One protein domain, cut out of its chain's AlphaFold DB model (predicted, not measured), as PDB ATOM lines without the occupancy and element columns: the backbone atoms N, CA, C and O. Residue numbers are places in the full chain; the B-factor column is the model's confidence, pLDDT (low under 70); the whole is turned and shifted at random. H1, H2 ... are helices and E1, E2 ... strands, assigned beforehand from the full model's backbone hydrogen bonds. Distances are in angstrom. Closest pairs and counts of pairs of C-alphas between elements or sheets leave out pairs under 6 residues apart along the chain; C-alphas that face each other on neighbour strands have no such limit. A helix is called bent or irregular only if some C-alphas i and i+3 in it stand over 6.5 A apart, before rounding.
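This is residues 4 to 134 of the 212 residues of the protein "Hypothetical protein" of Chloropicon laureae (UniProt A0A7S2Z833). Short helix H3 forms a small core with H2 and the arm H1b set crosswise on it, and the first part of long helix H4 runs beside H3; the far end of H4, residues 121 to 132, sticks out as an arm, and a small sheet sits beyond the helices at the other end. The printed part has 131 residues, in order H1 H2 H3 E1 E2 E3 H4; it is mostly helix. The antiparallel sheet, order E1 E2 E3, is a meander, each strand the antiparallel neighbour of the one before. The whole is loose, radius of gyration of the C-alphas 17.6 A, spanning 58 by 42 by 27 A.

After residues 4 to 17, with no named element, H1, residues 18 to 41, begins at C-alpha 18 (-73.975, 50.418, 29.428). By its hydrogen bonds it was assigned as one helix, but it is bent: C-alphas 29 and 32 are 7.9 A apart. Its arms are H1a, residues 18 to 29, 16.6 A, and H1b, residues 32 to 41, 14.2 A. H2 is residues 46 to 56, 15.2 A. H3, residues 64 to 74, 15.9 A, is irregular: C-alphas 65 and 68 are 7.1 A apart. E1 is residues 82 to 85, E2 90 to 93 and E3 98 to 100. H4, residues 106 to 132, 39.4 A, ends at C-alpha 132 (-77.801, 88.312, 18.210).

The hub H3 touches H2, about perpendicular at 85 degrees, closest C-alphas Ile 49 and Leu 70, 5.9 A. H3 touches H1b at Val 35 and Glu 72, C-alphas 6.4 A apart, about perpendicular at 86 degrees. H3 touches residues 109 to 116 of H4, closest C-alphas Cys 66 and Ile 113, 6.4 A, at a shallow tilt of 10 degrees, opposite ways. Residues 19 to 24 of H1a touch H4, closest C-alphas Tyr 20 and Tyr 108, 4.6 A. Hairpin E1 and E2 has N 83 and O 92 within hydrogen-bond range, 2.9 A; hairpin E2 and E3 has N 91 and O 100, 2.8 A. No helix is on the sheet. Every O i to N i+4 pair is within range in H1a, H1b and H2; H3 has 5 of 7 and H4 22 of 23.

The C-alphas farthest apart, Ser 87 and Gly 134, are 59.5 A apart. Residues 6 to 11 and 121 to 134 stand free. The printed part has no cut and no long link; pLDDT is under 70 at residues 127 to 134.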
ATOM      1  N   VAL A   4     -66.060  58.074  36.702       89.44
ATOM      2  CA  VAL A   4     -66.352  58.953  37.843       89.44
ATOM      3  C   VAL A   4     -67.438  59.939  37.450       89.44
ATOM      4  O   VAL A   4     -67.320  60.643  36.446       89.44
ATOM      5  N   ASN A   5     -68.501  60.011  38.245       87.75
ATOM      6  CA  ASN A   5     -69.505  61.051  38.098       87.75
ATOM      7  C   ASN A   5     -68.927  62.383  38.597       87.75
ATOM      8  O   ASN A   5     -68.669  62.543  39.786       87.75
ATOM      9  N   ALA A   6     -68.749  63.350  37.697       88.31
ATOM     10  CA  ALA A   6     -68.135  64.637  38.025       88.31
ATOM     11  C   ALA A   6     -68.923  65.474  39.053       88.31
ATOM     12  O   ALA A   6     -68.330  66.302  39.734       88.31
ATOM     13  N   ALA A   7     -70.239  65.274  39.175       88.69
ATOM     14  CA  ALA A   7     -71.076  66.030  40.105       88.69
ATOM     15  C   ALA A   7     -71.087  65.426  41.516       88.69
ATOM     16  O   ALA A   7     -71.150  66.159  42.496       88.69
ATOM     17  N   THR A   8     -71.045  64.095  41.628       90.50
ATOM     18  CA  THR A   8     -71.155  63.397  42.922       90.50
ATOM     19  C   THR A   8     -69.839  62.804  43.416       90.50
ATOM     20  O   THR A   8     -69.777  62.331  44.548       90.50
ATOM     21  N   GLY A   9     -68.804  62.766  42.573       89.88
ATOM     22  CA  GLY A   9     -67.513  62.134  42.857       89.88
ATOM     23  C   GLY A   9     -67.554  60.603  42.921       89.88
ATOM     24  O   GLY A   9     -66.517  59.975  43.117       89.88
ATOM     25  N   LYS A  10     -68.727  59.976  42.753       90.25
ATOM     26  CA  LYS A  10     -68.877  58.520  42.845       90.25
ATOM     27  C   LYS A  10     -68.249  57.835  41.632       90.25
ATOM     28  O   LYS A  10     -68.538  58.203  40.492       90.25
ATOM     29  N   SER A  11     -67.418  56.826  41.890       91.62
ATOM     30  CA  SER A  11     -66.806  55.980  40.868       91.62
ATOM     31  C   SER A  11     -67.565  54.667  40.683       91.62
ATOM     32  O   SER A  11     -68.013  54.074  41.661       91.62
ATOM     33  N   GLN A  12     -67.630  54.175  39.450       91.50
ATOM     34  CA  GLN A  12     -68.195  52.873  39.099       91.50
ATOM     35  C   GLN A  12     -67.343  52.168  38.039       91.50
ATOM     36  O   GLN A  12     -66.635  52.811  37.262       91.50
ATOM     37  N   TRP A  13     -67.402  50.837  38.029       91.62
ATOM     38  CA  TRP A  13     -66.674  50.007  37.068       91.62
ATOM     39  C   TRP A  13     -67.376  49.950  35.711       91.62
ATOM     40  O   TRP A  13     -66.727  50.126  34.682       91.62
ATOM     41  N   ASP A  14     -68.696  49.782  35.715       90.19
ATOM     42  CA  ASP A  14     -69.495  49.718  34.494       90.19
ATOM     43  C   ASP A  14     -69.733  51.103  33.895       90.19
ATOM     44  O   ASP A  14     -69.814  52.110  34.607       90.19
ATOM     45  N   HIS A  15     -69.868  51.176  32.570       89.75
ATOM     46  CA  HIS A  15     -70.165  52.440  31.906       89.75
ATOM     47  C   HIS A  15     -71.557  52.946  32.347       89.75
ATOM     48  O   HIS A  15     -72.520  52.185  32.293       89.75
ATOM     49  N   PRO A  16     -71.737  54.234  32.710       90.50
ATOM     50  CA  PRO A  16     -73.037  54.768  33.155       90.50
ATOM     51  C   PRO A  16     -74.191  54.620  32.151       90.50
ATOM     52  O   PRO A  16     -75.353  54.749  32.510       90.50
ATOM     53  N   LEU A  17     -73.856  54.395  30.881       93.12
ATOM     54  CA  LEU A  17     -74.785  54.179  29.766       93.12
ATOM     55  C   LEU A  17     -74.686  52.765  29.167       93.12
ATOM     56  O   LEU A  17     -75.056  52.573  28.012       93.12
ATOM     57  N   GLU A  18     -74.144  51.797  29.905       93.12
ATOM     58  CA  GLU A  18     -73.975  50.418  29.428       93.12
ATOM     59  C   GLU A  18     -75.298  49.828  28.908       93.12
ATOM     60  O   GLU A  18     -75.370  49.355  27.772       93.12
ATOM     61  N   ASP A  19     -76.380  49.942  29.681       92.69
ATOM     62  CA  ASP A  19     -77.680  49.375  29.301       92.69
ATOM     63  C   ASP A  19     -78.331  50.111  28.126       92.69
ATOM     64  O   ASP A  19     -78.938  49.482  27.256       92.69
ATOM     65  N   TYR A  20     -78.107  51.424  28.012       95.19
ATOM     66  CA  TYR A  20     -78.477  52.175  26.811       95.19
ATOM     67  C   TYR A  20     -77.778  51.615  25.567       95.19
ATOM     68  O   TYR A  20     -78.413  51.456  24.525       95.19
ATOM     69  N   TYR A  21     -76.481  51.303  25.645       94.62
ATOM     70  CA  TYR A  21     -75.745  50.771  24.498       94.62
ATOM     71  C   TYR A  21     -76.187  49.363  24.124       94.62
ATOM     72  O   TYR A  21     -76.336  49.077  22.933       94.62
ATOM     73  N   LYS A  22     -76.461  48.505  25.111       93.12
ATOM     74  CA  LYS A  22     -77.056  47.186  24.865       93.12
ATOM     75  C   LYS A  22     -78.399  47.320  24.149       93.12
ATOM     76  O   LYS A  22     -78.595  46.676  23.118       93.12
ATOM     77  N   GLY A  23     -79.267  48.212  24.629       93.75
ATOM     78  CA  GLY A  23     -80.543  48.516  23.982       93.75
ATOM     79  C   GLY A  23     -80.370  49.065  22.564       93.75
ATOM     80  O   GLY A  23     -80.984  48.567  21.627       93.75
ATOM     81  N   LEU A  24     -79.449  50.007  22.354       93.94
ATOM     82  CA  LEU A  24     -79.148  50.569  21.033       93.94
ATOM     83  C   LEU A  24     -78.669  49.501  20.037       93.94
ATOM     84  O   LEU A  24     -79.052  49.526  18.867       93.94
ATOM     85  N   ILE A  25     -77.815  48.573  20.479       94.12
ATOM     86  CA  ILE A  25     -77.355  47.455  19.647       94.12
ATOM     87  C   ILE A  25     -78.525  46.528  19.327       94.12
ATOM     88  O   ILE A  25     -78.654  46.107  18.180       94.12
ATOM     89  N   HIS A  26     -79.374  46.229  20.309       93.06
ATOM     90  CA  HIS A  26     -80.560  45.404  20.109       93.06
ATOM     91  C   HIS A  26     -81.511  46.017  19.067       93.06
ATOM     92  O   HIS A  26     -81.876  45.343  18.104       93.06
ATOM     93  N   MET A  27     -81.789  47.320  19.176       92.81
ATOM     94  CA  MET A  27     -82.569  48.083  18.194       92.81
ATOM     95  C   MET A  27     -81.982  47.974  16.784       92.81
ATOM     96  O   MET A  27     -82.686  47.639  15.832       92.81
ATOM     97  N   LYS A  28     -80.663  48.165  16.653       92.56
ATOM     98  CA  LYS A  28     -79.956  48.080  15.364       92.56
ATOM     99  C   LYS A  28     -79.851  46.668  14.787       92.56
ATOM    100  O   LYS A  28     -79.634  46.536  13.589       92.56
ATOM    101  N   LYS A  29     -79.978  45.624  15.607       92.12
ATOM    102  CA  LYS A  29     -79.917  44.214  15.186       92.12
ATOM    103  C   LYS A  29     -81.279  43.655  14.745       92.12
ATOM    104  O   LYS A  29     -81.476  42.446  14.779       92.12
ATOM    105  N   GLY A  30     -82.203  44.523  14.328       90.00
ATOM    106  CA  GLY A  30     -83.473  44.130  13.712       90.00
ATOM    107  C   GLY A  30     -84.705  44.313  14.594       90.00
ATOM    108  O   GLY A  30     -85.812  44.142  14.097       90.00
ATOM    109  N   CYS A  31     -84.560  44.715  15.865       92.81
ATOM    110  CA  CYS A  31     -85.729  44.997  16.702       92.81
ATOM    111  C   CYS A  31     -86.552  46.178  16.154       92.81
ATOM    112  O   CYS A  31     -87.775  46.114  16.173       92.81
ATOM    113  N   GLN A  32     -85.911  47.176  15.526       92.00
ATOM    114  CA  GLN A  32     -86.634  48.266  14.855       92.00
ATOM    115  C   GLN A  32     -87.656  47.753  13.823       92.00
ATOM    116  O   GLN A  32     -88.791  48.211  13.803       92.00
ATOM    117  N   GLU A  33     -87.295  46.759  13.008       93.25
ATOM    118  CA  GLU A  33     -88.216  46.205  12.006       93.25
ATOM    119  C   GLU A  33     -89.405  45.477  12.646       93.25
ATOM    120  O   GLU A  33     -90.489  45.416  12.062       93.25
ATOM    121  N   LEU A  34     -89.211  44.893  13.831       93.44
ATOM    122  CA  LEU A  34     -90.286  44.253  14.588       93.44
ATOM    123  C   LEU A  34     -91.249  45.296  15.153       93.44
ATOM    124  O   LEU A  34     -92.458  45.106  15.046       93.44
ATOM    125  N   VAL A  35     -90.716  46.399  15.682       93.56
ATOM    126  CA  VAL A  35     -91.505  47.543  16.159       93.56
ATOM    127  C   VAL A  35     -92.329  48.131  15.018       93.56
ATOM    128  O   VAL A  35     -93.535  48.309  15.165       93.56
ATOM    129  N   ASP A  36     -91.720  48.352  13.852       93.44
ATOM    130  CA  ASP A  36     -92.420  48.895  12.686       93.44
ATOM    131  C   ASP A  36     -93.567  47.971  12.240       93.44
ATOM    132  O   ASP A  36     -94.681  48.428  11.975       93.44
ATOM    133  N   LYS A  37     -93.333  46.650  12.218       93.94
ATOM    134  CA  LYS A  37     -94.374  45.652  11.917       93.94
ATOM    135  C   LYS A  37     -95.483  45.634  12.969       93.94
ATOM    136  O   LYS A  37     -96.654  45.542  12.600       93.94
ATOM    137  N   ALA A  38     -95.137  45.714  14.254       92.81
ATOM    138  CA  ALA A  38     -96.104  45.760  15.349       92.81
ATOM    139  C   ALA A  38     -96.978  47.014  15.248       92.81
ATOM    140  O   ALA A  38     -98.201  46.901  15.248       92.81
ATOM    141  N   LYS A  39     -96.360  48.174  15.011       92.44
ATOM    142  CA  LYS A  39     -97.035  49.458  14.802       92.44
ATOM    143  C   LYS A  39     -97.957  49.455  13.584       92.44
ATOM    144  O   LYS A  39     -99.035  50.034  13.629       92.44
ATOM    145  N   MET A  40     -97.564  48.803  12.488       92.75
ATOM    146  CA  MET A  40     -98.441  48.647  11.320       92.75
ATOM    147  C   MET A  40     -99.637  47.738  11.607       92.75
ATOM    148  O   MET A  40    -100.732  47.993  11.111       92.75
ATOM    149  N   LYS A  41     -99.432  46.667  12.381       94.31
ATOM    150  CA  LYS A  41    -100.489  45.709  12.722       94.31
ATOM    151  C   LYS A  41    -101.490  46.300  13.714       94.31
ATOM    152  O   LYS A  41    -102.691  46.108  13.550       94.31
ATOM    153  N   GLN A  42    -100.988  46.980  14.735       91.62
ATOM    154  CA  GLN A  42    -101.769  47.620  15.777       91.62
ATOM    155  C   GLN A  42    -101.127  48.974  16.089       91.62
ATOM    156  O   GLN A  42    -100.175  49.042  16.868       91.62
ATOM    157  N   PRO A  43    -101.592  50.049  15.432       92.62
ATOM    158  CA  PRO A  43    -101.063  51.371  15.696       92.62
ATOM    159  C   PRO A  43    -101.439  51.800  17.119       92.62
ATOM    160  O   PRO A  43    -102.581  51.578  17.530       92.62
ATOM    161  N   PRO A  44    -100.508  52.428  17.853       94.56
ATOM    162  CA  PRO A  44    -100.766  52.874  19.210       94.56
ATOM    163  C   PRO A  44    -101.805  53.997  19.196       94.56
ATOM    164  O   PRO A  44    -101.729  54.935  18.394       94.56
ATOM    165  N   SER A  45    -102.789  53.883  20.077       97.19
ATOM    166  CA  SER A  45    -103.818  54.892  20.296       97.19
ATOM    167  C   SER A  45    -103.261  56.103  21.047       97.19
ATOM    168  O   SER A  45    -102.241  56.029  21.731       97.19
ATOM    169  N   ASP A  46    -103.955  57.240  20.967       95.25
ATOM    170  CA  ASP A  46    -103.549  58.442  21.707       95.25
ATOM    171  C   ASP A  46    -103.571  58.248  23.230       95.25
ATOM    172  O   ASP A  46    -102.788  58.889  23.930       95.25
ATOM    173  N   VAL A  47    -104.429  57.354  23.737       96.81
ATOM    174  CA  VAL A  47    -104.495  57.020  25.167       96.81
ATOM    175  C   VAL A  47    -103.228  56.285  25.592       96.81
ATOM    176  O   VAL A  47    -102.551  56.748  26.502       96.81
ATOM    177  N   GLU A  48    -102.839  55.227  24.874       95.50
ATOM    178  CA  GLU A  48    -101.608  54.473  25.162       95.50
ATOM    179  C   GLU A  48    -100.364  55.366  25.059       95.50
ATOM    180  O   GLU A  48     -99.447  55.282  25.872       95.50
ATOM    181  N   ILE A  49    -100.336  56.276  24.080       97.44
ATOM    182  CA  ILE A  49     -99.240  57.240  23.931       97.44
ATOM    183  C   ILE A  49     -99.211  58.224  25.107       97.44
ATOM    184  O   ILE A  49     -98.124  58.590  25.551       97.44
ATOM    185  N   SER A  50    -100.372  58.657  25.612       96.69
ATOM    186  CA  SER A  50    -100.463  59.534  26.784       96.69
ATOM    187  C   SER A  50     -99.992  58.826  28.053       96.69
ATOM    188  O   SER A  50     -99.187  59.384  28.791       96.69
ATOM    189  N   GLU A  51    -100.426  57.588  28.278       95.44
ATOM    190  CA  GLU A  51     -99.983  56.773  29.416       95.44
ATOM    191  C   GLU A  51     -98.469  56.531  29.364       95.44
ATOM    192  O   GLU A  51     -97.766  56.667  30.367       95.44
ATOM    193  N   MET A  52     -97.933  56.264  28.171       97.00
ATOM    194  CA  MET A  52     -96.494  56.107  27.970       97.00
ATOM    195  C   MET A  52     -95.729  57.427  28.158       97.00
ATOM    196  O   MET A  52     -94.582  57.436  28.612       97.00
ATOM    197  N   ALA A  53     -96.350  58.563  27.828       97.88
ATOM    198  CA  ALA A  53     -95.788  59.878  28.109       97.88
ATOM    199  C   ALA A  53     -95.662  60.104  29.619       97.88
ATOM    200  O   ALA A  53     -94.592  60.508  30.077       97.88
ATOM    201  N   ASP A  54     -96.704  59.780  30.386       97.31
ATOM    202  CA  ASP A  54     -96.696  59.873  31.847       97.31
ATOM    203  C   ASP A  54     -95.636  58.945  32.453       97.31
ATOM    204  O   ASP A  54     -94.848  59.377  33.299       97.31
ATOM    205  N   TYR A  55     -95.528  57.714  31.944       95.50
ATOM    206  CA  TYR A  55     -94.519  56.741  32.361       95.50
ATOM    207  C   TYR A  55     -93.078  57.266  32.217       95.50
ATOM    208  O   TYR A  55     -92.275  57.169  33.149       95.50
ATOM    209  N   PHE A  56     -92.740  57.881  31.077       97.38
ATOM    210  CA  PHE A  56     -91.407  58.458  30.843       97.38
ATOM    211  C   PHE A  56     -91.251  59.913  31.326       97.38
ATOM    212  O   PHE A  56     -90.181  60.514  31.148       97.38
ATOM    213  N   GLY A  57     -92.295  60.500  31.916       97.38
ATOM    214  CA  GLY A  57     -92.321  61.901  32.332       97.38
ATOM    215  C   GLY A  57     -92.101  62.868  31.165       97.38
ATOM    216  O   GLY A  57     -91.248  63.760  31.248       97.38
ATOM    217  N   VAL A  58     -92.798  62.654  30.048       98.06
ATOM    218  CA  VAL A  58     -92.780  63.484  28.837       98.06
ATOM    219  C   VAL A  58     -94.051  64.327  28.778       98.06
ATOM    220  O   VAL A  58     -95.154  63.802  28.729       98.06
ATOM    221  N   ASP A  59     -93.905  65.650  28.706       97.31
ATOM    222  CA  ASP A  59     -95.041  66.554  28.489       97.31
ATOM    223  C   ASP A  59     -95.300  66.670  26.982       97.31
ATOM    224  O   ASP A  59     -94.623  67.433  26.295       97.31
ATOM    225  N   LEU A  60     -96.262  65.917  26.438       95.56
ATOM    226  CA  LEU A  60     -96.542  65.884  24.994       95.56
ATOM    227  C   LEU A  60     -96.896  67.248  24.386       95.56
ATOM    228  O   LEU A  60     -96.610  67.475  23.207       95.56
ATOM    229  N   ALA A  61     -97.460  68.176  25.164       95.06
ATOM    230  CA  ALA A  61     -97.774  69.513  24.667       95.06
ATOM    231  C   ALA A  61     -96.491  70.320  24.400       95.06
ATOM    232  O   ALA A  61     -96.377  71.013  23.386       95.06
ATOM    233  N   LYS A  62     -95.488  70.200  25.279       95.88
ATOM    234  CA  LYS A  62     -94.194  70.899  25.146       95.88
ATOM    235  C   LYS A  62     -93.153  70.106  24.357       95.88
ATOM    236  O   LYS A  62     -92.261  70.684  23.735       95.88
ATOM    237  N   GLU A  63     -93.260  68.787  24.378       97.12
ATOM    238  CA  GLU A  63     -92.266  67.825  23.905       97.12
ATOM    239  C   GLU A  63     -92.827  66.910  22.812       97.12
ATOM    240  O   GLU A  63     -92.436  65.751  22.698       97.12
ATOM    241  N   HIS A  64     -93.703  67.442  21.957       95.88
ATOM    242  CA  HIS A  64     -94.298  66.738  20.812       95.88
ATOM    243  C   HIS A  64     -93.274  65.995  19.931       95.88
ATOM    244  O   HIS A  64     -93.591  64.975  19.326       95.88
ATOM    245  N   TYR A  65     -92.020  66.461  19.882       95.31
ATOM    246  CA  TYR A  65     -90.929  65.797  19.167       95.31
ATOM    247  C   TYR A  65     -90.581  64.403  19.723       95.31
ATOM    248  O   TYR A  65     -90.066  63.573  18.976       95.31
ATOM    249  N   CYS A  66     -90.879  64.120  20.995       97.19
ATOM    250  CA  CYS A  66     -90.684  62.812  21.622       97.19
ATOM    251  C   CYS A  66     -91.776  61.799  21.262       97.19
ATOM    252  O   CYS A  66     -91.582  60.617  21.523       97.19
ATOM    253  N   ARG A  67     -92.888  62.219  20.641       96.75
ATOM    254  CA  ARG A  67     -94.039  61.345  20.370       96.75
ATOM    255  C   ARG A  67     -93.659  60.051  19.643       96.75
ATOM    256  O   ARG A  67     -94.103  58.987  20.048       96.75
ATOM    257  N   HIS A  68     -92.797  60.126  18.628       96.00
ATOM    258  CA  HIS A  68     -92.374  58.933  17.886       96.00
ATOM    259  C   HIS A  68     -91.675  57.887  18.770       96.00
ATOM    260  O   HIS A  68     -91.875  56.700  18.553       96.00
ATOM    261  N   LEU A  69     -90.911  58.306  19.789       96.88
ATOM    262  CA  LEU A  69     -90.284  57.376  20.734       96.88
ATOM    263  C   LEU A  69     -91.316  56.704  21.642       96.88
ATOM    264  O   LEU A  69     -91.127  55.557  22.018       96.88
ATOM    265  N   LEU A  70     -92.393  57.408  21.997       97.62
ATOM    266  CA  LEU A  70     -93.476  56.838  22.800       97.62
ATOM    267  C   LEU A  70     -94.279  55.825  21.982       97.62
ATOM    268  O   LEU A  70     -94.577  54.745  22.472       97.62
ATOM    269  N   GLU A  71     -94.557  56.142  20.717       96.25
ATOM    270  CA  GLU A  71     -95.180  55.202  19.780       96.25
ATOM    271  C   GLU A  71     -94.327  53.932  19.613       96.25
ATOM    272  O   GLU A  71     -94.860  52.827  19.616       96.25
ATOM    273  N   GLU A  72     -93.004  54.078  19.500       96.25
ATOM    274  CA  GLU A  72     -92.079  52.939  19.466       96.25
ATOM    275  C   GLU A  72     -92.072  52.149  20.779       96.25
ATOM    276  O   GLU A  72     -92.001  50.925  20.737       96.25
ATOM    277  N   ALA A  73     -92.150  52.826  21.929       96.06
ATOM    278  CA  ALA A  73     -92.171  52.182  23.241       96.06
ATOM    279  C   ALA A  73     -93.436  51.348  23.466       96.06
ATOM    280  O   ALA A  73     -93.328  50.217  23.928       96.06
ATOM    281  N   VAL A  74     -94.611  51.856  23.076       95.69
ATOM    282  CA  VAL A  74     -95.878  51.103  23.153       95.69
ATOM    283  C   VAL A  74     -95.821  49.841  22.286       95.69
ATOM    284  O   VAL A  74     -96.276  48.778  22.695       95.69
ATOM    285  N   CYS A  75     -95.223  49.931  21.098       94.50
ATOM    286  CA  CYS A  75     -95.103  48.797  20.181       94.50
ATOM    287  C   CYS A  75     -93.867  47.917  20.434       94.50
ATOM    288  O   CYS A  75     -93.581  47.039  19.615       94.50
ATOM    289  N   MET A  76     -93.104  48.157  21.506       94.06
ATOM    290  CA  MET A  76     -91.825  47.493  21.733       94.06
ATOM    291  C   MET A  76     -92.028  46.033  22.163       94.06
ATOM    292  O   MET A  76     -92.564  45.787  23.243       94.06
ATOM    293  N   PRO A  77     -91.578  45.038  21.374       92.75
ATOM    294  CA  PRO A  77     -91.590  43.658  21.830       92.75
ATOM    295  C   PRO A  77     -90.523  43.437  22.906       92.75
ATOM    296  O   PRO A  77     -89.431  44.014  22.864       92.75
ATOM    297  N   LEU A  78     -90.807  42.524  23.835       90.94
ATOM    298  CA  LEU A  78     -89.836  42.123  24.843       90.94
ATOM    299  C   LEU A  78     -88.599  41.478  24.191       90.94
ATOM    300  O   LEU A  78     -88.735  40.656  23.275       90.94
ATOM    301  N   PRO A  79     -87.377  41.806  24.654       91.19
ATOM    302  CA  PRO A  79     -86.173  41.153  24.161       91.19
ATOM    303  C   PRO A  79     -86.183  39.640  24.439       91.19
ATOM    304  O   PRO A  79     -86.814  39.189  25.395       91.19
ATOM    305  N   PRO A  80     -85.421  38.835  23.673       90.75
ATOM    306  CA  PRO A  80     -85.372  37.389  23.863       90.75
ATOM    307  C   PRO A  80     -85.062  36.981  25.307       90.75
ATOM    308  O   PRO A  80     -84.087  37.453  25.899       90.75
ATOM    309  N   GLY A  81     -85.876  36.071  25.842       92.12
ATOM    310  CA  GLY A  81     -85.763  35.568  27.209       92.12
ATOM    311  C   GLY A  81     -86.494  36.404  28.257       92.12
ATOM    312  O   GLY A  81     -86.540  35.968  29.398       92.12
ATOM    313  N   TRP A  82     -87.068  37.554  27.897       93.81
ATOM    314  CA  TRP A  82     -87.958  38.313  28.773       93.81
ATOM    315  C   TRP A  82     -89.421  38.008  28.474       93.81
ATOM    316  O   TRP A  82     -89.810  37.859  27.316       93.81
ATOM    317  N   ARG A  83     -90.230  37.974  29.529       93.19
ATOM    318  CA  ARG A  83     -91.685  37.852  29.459       93.19
ATOM    319  C   ARG A  83     -92.345  38.769  30.481       93.19
ATOM    320  O   ARG A  83     -91.731  39.108  31.491       93.19
ATOM    321  N   ASP A  84     -93.583  39.144  30.203       88.81
ATOM    322  CA  ASP A  84     -94.450  39.803  31.171       88.81
ATOM    323  C   ASP A  84     -95.039  38.737  32.107       88.81
ATOM    324  O   ASP A  84     -95.503  37.682  31.654       88.81
ATOM    325  N   ASP A  85     -94.932  38.956  33.411       89.81
ATOM    326  CA  ASP A  85     -95.528  38.111  34.433       89.81
ATOM    327  C   ASP A  85     -96.679  38.858  35.105       89.81
ATOM    328  O   ASP A  85     -96.506  39.520  36.128       89.81
ATOM    329  N   GLU A  86     -97.879  38.680  34.551       81.69
ATOM    330  CA  GLU A  86     -99.118  39.309  35.028       81.69
ATOM    331  C   GLU A  86     -99.384  39.061  36.522       81.69
ATOM    332  O   GLU A  86    -100.013  39.880  37.188       81.69
ATOM    333  N   SER A  87     -98.889  37.944  37.072       85.25
ATOM    334  CA  SER A  87     -99.081  37.605  38.485       85.25
ATOM    335  C   SER A  87     -98.317  38.533  39.431       85.25
ATOM    336  O   SER A  87     -98.811  38.862  40.509       85.25
ATOM    337  N   SER A  88     -97.120  38.964  39.026       84.44
ATOM    338  CA  SER A  88     -96.276  39.874  39.798       84.44
ATOM    339  C   SER A  88     -96.330  41.314  39.290       84.44
ATOM    340  O   SER A  88     -95.892  42.215  40.006       84.44
ATOM    341  N   GLY A  89     -96.859  41.534  38.082       81.12
ATOM    342  CA  GLY A  89     -96.841  42.823  37.393       81.12
ATOM    343  C   GLY A  89     -95.433  43.260  36.975       81.12
ATOM    344  O   GLY A  89     -95.201  44.450  36.779       81.12
ATOM    345  N   ASN A  90     -94.482  42.323  36.900       89.94
ATOM    346  CA  ASN A  90     -93.092  42.587  36.544       89.94
ATOM    347  C   ASN A  90     -92.699  41.864  35.254       89.94
ATOM    348  O   ASN A  90     -93.206  40.797  34.920       89.94
ATOM    349  N   PHE A  91     -91.668  42.385  34.597       91.06
ATOM    350  CA  PHE A  91     -90.960  41.696  33.531       91.06
ATOM    351  C   PHE A  91     -89.927  40.745  34.124       91.06
ATOM    352  O   PHE A  91     -89.060  41.160  34.896       91.06
ATOM    353  N   VAL A  92     -89.978  39.475  33.728       94.38
ATOM    354  CA  VAL A  92     -89.108  38.415  34.249       94.38
ATOM    355  C   VAL A  92     -88.266  37.831  33.119       94.38
ATOM    356  O   VAL A  92     -88.765  37.592  32.020       94.38
ATOM    357  N   HIS A  93     -86.976  37.599  33.377       94.50
ATOM    358  CA  HIS A  93     -86.081  36.923  32.443       94.50
ATOM    359  C   HIS A  93     -85.971  35.431  32.768       94.50
ATOM    360  O   HIS A  93     -85.397  35.031  33.790       94.50
ATOM    361  N   ASP A  94     -86.388  34.599  31.823       91.56
ATOM    362  CA  ASP A  94     -86.309  33.149  31.921       91.56
ATOM    363  C   ASP A  94     -84.838  32.698  31.927       91.56
ATOM    364  O   ASP A  94     -84.032  33.080  31.076       91.56
ATOM    365  N   GLY A  95     -84.449  31.919  32.936       88.19
ATOM    366  CA  GLY A  95     -83.107  31.334  33.049       88.19
ATOM    367  C   GLY A  95     -82.028  32.212  33.695       88.19
ATOM    368  O   GLY A  95     -80.976  31.684  34.044       88.19
ATOM    369  N   LYS A  96     -82.265  33.514  33.911       88.88
ATOM    370  CA  LYS A  96     -81.330  34.387  34.660       88.88
ATOM    371  C   LYS A  96     -81.835  34.803  36.039       88.88
ATOM    372  O   LYS A  96     -81.063  35.369  36.805       88.88
ATOM    373  N   GLY A  97     -83.111  34.550  36.341       88.56
ATOM    374  CA  GLY A  97     -83.722  34.955  37.609       88.56
ATOM    375  C   GLY A  97     -83.774  36.473  37.797       88.56
ATOM    376  O   GLY A  97     -83.794  36.946  38.929       88.56
ATOM    377  N   LEU A  98     -83.751  37.241  36.701       91.06
ATOM    378  CA  LEU A  98     -83.899  38.696  36.740       91.06
ATOM    379  C   LEU A  98     -85.388  39.040  36.701       91.06
ATOM    380  O   LEU A  98     -86.128  38.443  35.924       91.06
ATOM    381  N   SER A  99     -85.804  40.013  37.506       91.94
ATOM    382  CA  SER A  99     -87.156  40.571  37.505       91.94
ATOM    383  C   SER A  99     -87.065  42.085  37.639       91.94
ATOM    384  O   SER A  99     -86.219  42.586  38.383       91.94
ATOM    385  N   SER A 100     -87.909  42.810  36.916       90.94
ATOM    386  CA  SER A 100     -87.915  44.271  36.882       90.94
ATOM    387  C   SER A 100     -89.335  44.783  36.685       90.94
ATOM    388  O   SER A 100     -90.050  44.285  35.824       90.94
ATOM    389  N   SER A 101     -89.719  45.815  37.432       88.94
ATOM    390  CA  SER A 101     -90.970  46.556  37.207       88.94
ATOM    391  C   SER A 101     -90.948  47.380  35.918       88.94
ATOM    392  O   SER A 101     -91.983  47.789  35.414       88.94
ATOM    393  N   ASN A 102     -89.752  47.659  35.402       91.88
ATOM    394  CA  ASN A 102     -89.525  48.452  34.202       91.88
ATOM    395  C   ASN A 102     -89.207  47.543  33.020       91.88
ATOM    396  O   ASN A 102     -88.548  46.507  33.190       91.88
ATOM    397  N   HIS A 103     -89.611  47.963  31.823       92.25
ATOM    398  CA  HIS A 103     -89.335  47.215  30.610       92.25
ATOM    399  C   HIS A 103     -87.808  47.171  30.365       92.25
ATOM    400  O   HIS A 103     -87.111  48.174  30.549       92.25
ATOM    401  N   PRO A 104     -87.236  46.035  29.921       93.81
ATOM    402  CA  PRO A 104     -85.780  45.867  29.805       93.81
ATOM    403  C   PRO A 104     -85.078  46.861  28.868       93.81
ATOM    404  O   PRO A 104     -83.870  47.074  28.973       93.81
ATOM    405  N   LEU A 105     -85.821  47.453  27.927       94.50
ATOM    406  CA  LEU A 105     -85.330  48.489  27.010       94.50
ATOM    407  C   LEU A 105     -85.664  49.919  27.449       94.50
ATOM    408  O   LEU A 105     -85.337  50.855  26.726       94.50
ATOM    409  N   ASP A 106     -86.226  50.144  28.631       95.50
ATOM    410  CA  ASP A 106     -86.449  51.507  29.128       95.50
ATOM    411  C   ASP A 106     -85.178  52.360  29.192       95.50
ATOM    412  O   ASP A 106     -85.241  53.529  28.798       95.50
ATOM    413  N   PRO A 107     -83.992  51.824  29.560       95.88
ATOM    414  CA  PRO A 107     -82.751  52.590  29.477       95.88
ATOM    415  C   PRO A 107     -82.468  53.141  28.070       95.88
ATOM    416  O   PRO A 107     -81.868  54.212  27.937       95.88
ATOM    417  N   TYR A 108     -82.917  52.447  27.013       96.25
ATOM    418  CA  TYR A 108     -82.824  52.944  25.641       96.25
ATOM    419  C   TYR A 108     -83.697  54.186  25.426       96.25
ATOM    420  O   TYR A 108     -83.207  55.204  24.923       96.25
ATOM    421  N   PHE A 109     -84.964  54.128  25.836       97.25
ATOM    422  CA  PHE A 109     -85.919  55.220  25.659       97.25
ATOM    423  C   PHE A 109     -85.597  56.429  26.528       97.25
ATOM    424  O   PHE A 109     -85.538  57.546  26.013       97.25
ATOM    425  N   VAL A 110     -85.281  56.216  27.807       96.94
ATOM    426  CA  VAL A 110     -84.909  57.282  28.749       96.94
ATOM    427  C   VAL A 110     -83.741  58.104  28.204       96.94
ATOM    428  O   VAL A 110     -83.802  59.336  28.131       96.94
ATOM    429  N   GLU A 111     -82.676  57.439  27.757       97.19
ATOM    430  CA  GLU A 111     -81.502  58.126  27.222       97.19
ATOM    431  C   GLU A 111     -81.775  58.746  25.839       97.19
ATOM    432  O   GLU A 111     -81.238  59.816  25.532       97.19
ATOM    433  N   SER A 112     -82.644  58.149  25.016       96.94
ATOM    434  CA  SER A 112     -83.057  58.718  23.723       96.94
ATOM    435  C   SER A 112     -83.878  60.002  23.895       96.94
ATOM    436  O   SER A 112     -83.558  61.022  23.276       96.94
ATOM    437  N   ILE A 113     -84.847  60.009  24.814       98.00
ATOM    438  CA  ILE A 113     -85.624  61.195  25.207       98.00
ATOM    439  C   ILE A 113     -84.685  62.275  25.754       98.00
ATOM    440  O   ILE A 113     -84.715  63.424  25.299       98.00
ATOM    441  N   ARG A 114     -83.768  61.919  26.667       97.12
ATOM    442  CA  ARG A 114     -82.773  62.855  27.222       97.12
ATOM    443  C   ARG A 114     -81.916  63.497  26.129       97.12
ATOM    444  O   ARG A 114     -81.676  64.710  26.148       97.12
ATOM    445  N   ARG A 115     -81.456  62.706  25.155       96.50
ATOM    446  CA  ARG A 115     -80.678  63.194  24.004       96.50
ATOM    447  C   ARG A 115     -81.496  64.118  23.118       96.50
ATOM    448  O   ARG A 115     -80.951  65.116  22.634       96.50
ATOM    449  N   MET A 116     -82.779  63.830  22.931       96.00
ATOM    450  CA  MET A 116     -83.659  64.660  22.121       96.00
ATOM    451  C   MET A 116     -83.937  66.011  22.778       96.00
ATOM    452  O   MET A 116     -83.700  67.042  22.144       96.00
ATOM    453  N   ARG A 117     -84.256  66.017  24.078       96.75
ATOM    454  CA  ARG A 117     -84.342  67.226  24.918       96.75
ATOM    455  C   ARG A 117     -83.082  68.085  24.801       96.75
ATOM    456  O   ARG A 117     -83.142  69.283  24.524       96.75
ATOM    457  N   ALA A 118     -81.904  67.468  24.937       95.31
ATOM    458  CA  ALA A 118     -80.627  68.168  24.803       95.31
ATOM    459  C   ALA A 118     -80.394  68.715  23.383       95.31
ATOM    460  O   ALA A 118     -79.837  69.803  23.227       95.31
ATOM    461  N   SER A 119     -80.810  67.985  22.345       94.69
ATOM    462  CA  SER A 119     -80.710  68.416  20.946       94.69
ATOM    463  C   SER A 119     -81.576  69.642  20.670       94.69
ATOM    464  O   SER A 119     -81.077  70.625  20.121       94.69
ATOM    465  N   VAL A 120     -82.837  69.624  21.111       94.12
ATOM    466  CA  VAL A 120     -83.760  70.760  20.992       94.12
ATOM    467  C   VAL A 120     -83.231  71.960  21.772       94.12
ATOM    468  O   VAL A 120     -83.123  73.042  21.203       94.12
ATOM    469  N   ARG A 121     -82.767  71.765  23.014       92.69
ATOM    470  CA  ARG A 121     -82.153  72.837  23.814       92.69
ATOM    471  C   ARG A 121     -80.929  73.447  23.134       92.69
ATOM    472  O   ARG A 121     -80.806  74.666  23.092       92.69
ATOM    473  N   ARG A 122     -80.034  72.631  22.562       91.00
ATOM    474  CA  ARG A 122     -78.875  73.130  21.796       91.00
ATOM    475  C   ARG A 122     -79.298  73.890  20.543       91.00
ATOM    476  O   ARG A 122     -78.698  74.915  20.240       91.00
ATOM    477  N   LYS A 123     -80.305  73.406  19.811       86.69
ATOM    478  CA  LYS A 123     -80.842  74.105  18.634       86.69
ATOM    479  C   LYS A 123     -81.465  75.443  19.024       86.69
ATOM    480  O   LYS A 123     -81.164  76.429  18.364       86.69
ATOM    481  N   ALA A 124     -82.248  75.487  20.100       86.06
ATOM    482  CA  ALA A 124     -82.848  76.705  20.637       86.06
ATOM    483  C   ALA A 124     -81.780  77.700  21.115       86.06
ATOM    484  O   ALA A 124     -81.801  78.850  20.698       86.06
ATOM    485  N   ALA A 125     -80.782  77.251  21.883       80.50
ATOM    486  CA  ALA A 125     -79.653  78.088  22.297       80.50
ATOM    487  C   ALA A 125     -78.834  78.592  21.097       80.50
ATOM    488  O   ALA A 125     -78.459  79.757  21.044       80.50
ATOM    489  N   GLY A 126     -78.605  77.744  20.091       71.81
ATOM    490  CA  GLY A 126     -77.940  78.139  18.852       71.81
ATOM    491  C   GLY A 126     -78.792  79.042  17.955       71.81
ATOM    492  O   GLY A 126     -78.236  79.751  17.126       71.81
ATOM    493  N   ALA A 127     -80.120  79.018  18.067       69.06
ATOM    494  CA  ALA A 127     -81.023  79.947  17.387       69.06
ATOM    495  C   ALA A 127     -81.079  81.294  18.120       69.06
ATOM    496  O   ALA A 127     -80.979  82.324  17.469       69.06
ATOM    497  N   ALA A 128     -81.130  81.289  19.455       58.81
ATOM    498  CA  ALA A 128     -81.052  82.488  20.288       58.81
ATOM    499  C   ALA A 128     -79.689  83.189  20.150       58.81
ATOM    500  O   ALA A 128     -79.638  84.400  19.964       58.81
ATOM    501  N   GLY A 129     -78.589  82.427  20.114       53.69
ATOM    502  CA  GLY A 129     -77.255  82.952  19.801       53.69
ATOM    503  C   GLY A 129     -77.156  83.501  18.373       53.69
ATOM    504  O   GLY A 129     -76.549  84.539  18.157       53.69
ATOM    505  N   ARG A 130     -77.845  82.884  17.402       49.81
ATOM    506  CA  ARG A 130     -77.991  83.411  16.029       49.81
ATOM    507  C   ARG A 130     -79.027  84.535  15.889       49.81
ATOM    508  O   ARG A 130     -79.168  85.063  14.796       49.81
ATOM    509  N   GLY A 131     -79.764  84.886  16.943       43.66
ATOM    510  CA  GLY A 131     -80.651  86.053  16.972       43.66
ATOM    511  C   GLY A 131     -79.896  87.344  17.294       43.66
ATOM    512  O   GLY A 131     -80.302  88.409  16.845       43.66
ATOM    513  N   ALA A 132     -78.769  87.233  18.008       45.09
ATOM    514  CA  ALA A 132     -77.801  88.312  18.210       45.09
ATOM    515  C   ALA A 132     -76.676  88.275  17.155       45.09
ATOM    516  O   ALA A 132     -76.315  89.309  16.606       45.09
ATOM    517  N   ASP A 133     -76.210  87.073  16.786       43.12
ATOM    518  CA  ASP A 133     -75.270  86.808  15.687       43.12
ATOM    519  C   ASP A 133     -75.989  86.220  14.470       43.12
ATOM    520  O   ASP A 133     -75.546  85.249  13.836       43.12
ATOM    521  N   GLY A 134     -77.120  86.813  14.098       44.81
ATOM    522  CA  GLY A 134     -77.544  86.759  12.713       44.81
ATOM    523  C   GLY A 134     -76.481  87.566  12.015       44.81
ATOM    524  O   GLY A 134     -76.638  88.774  11.949       44.81
TER     525      GLY A 134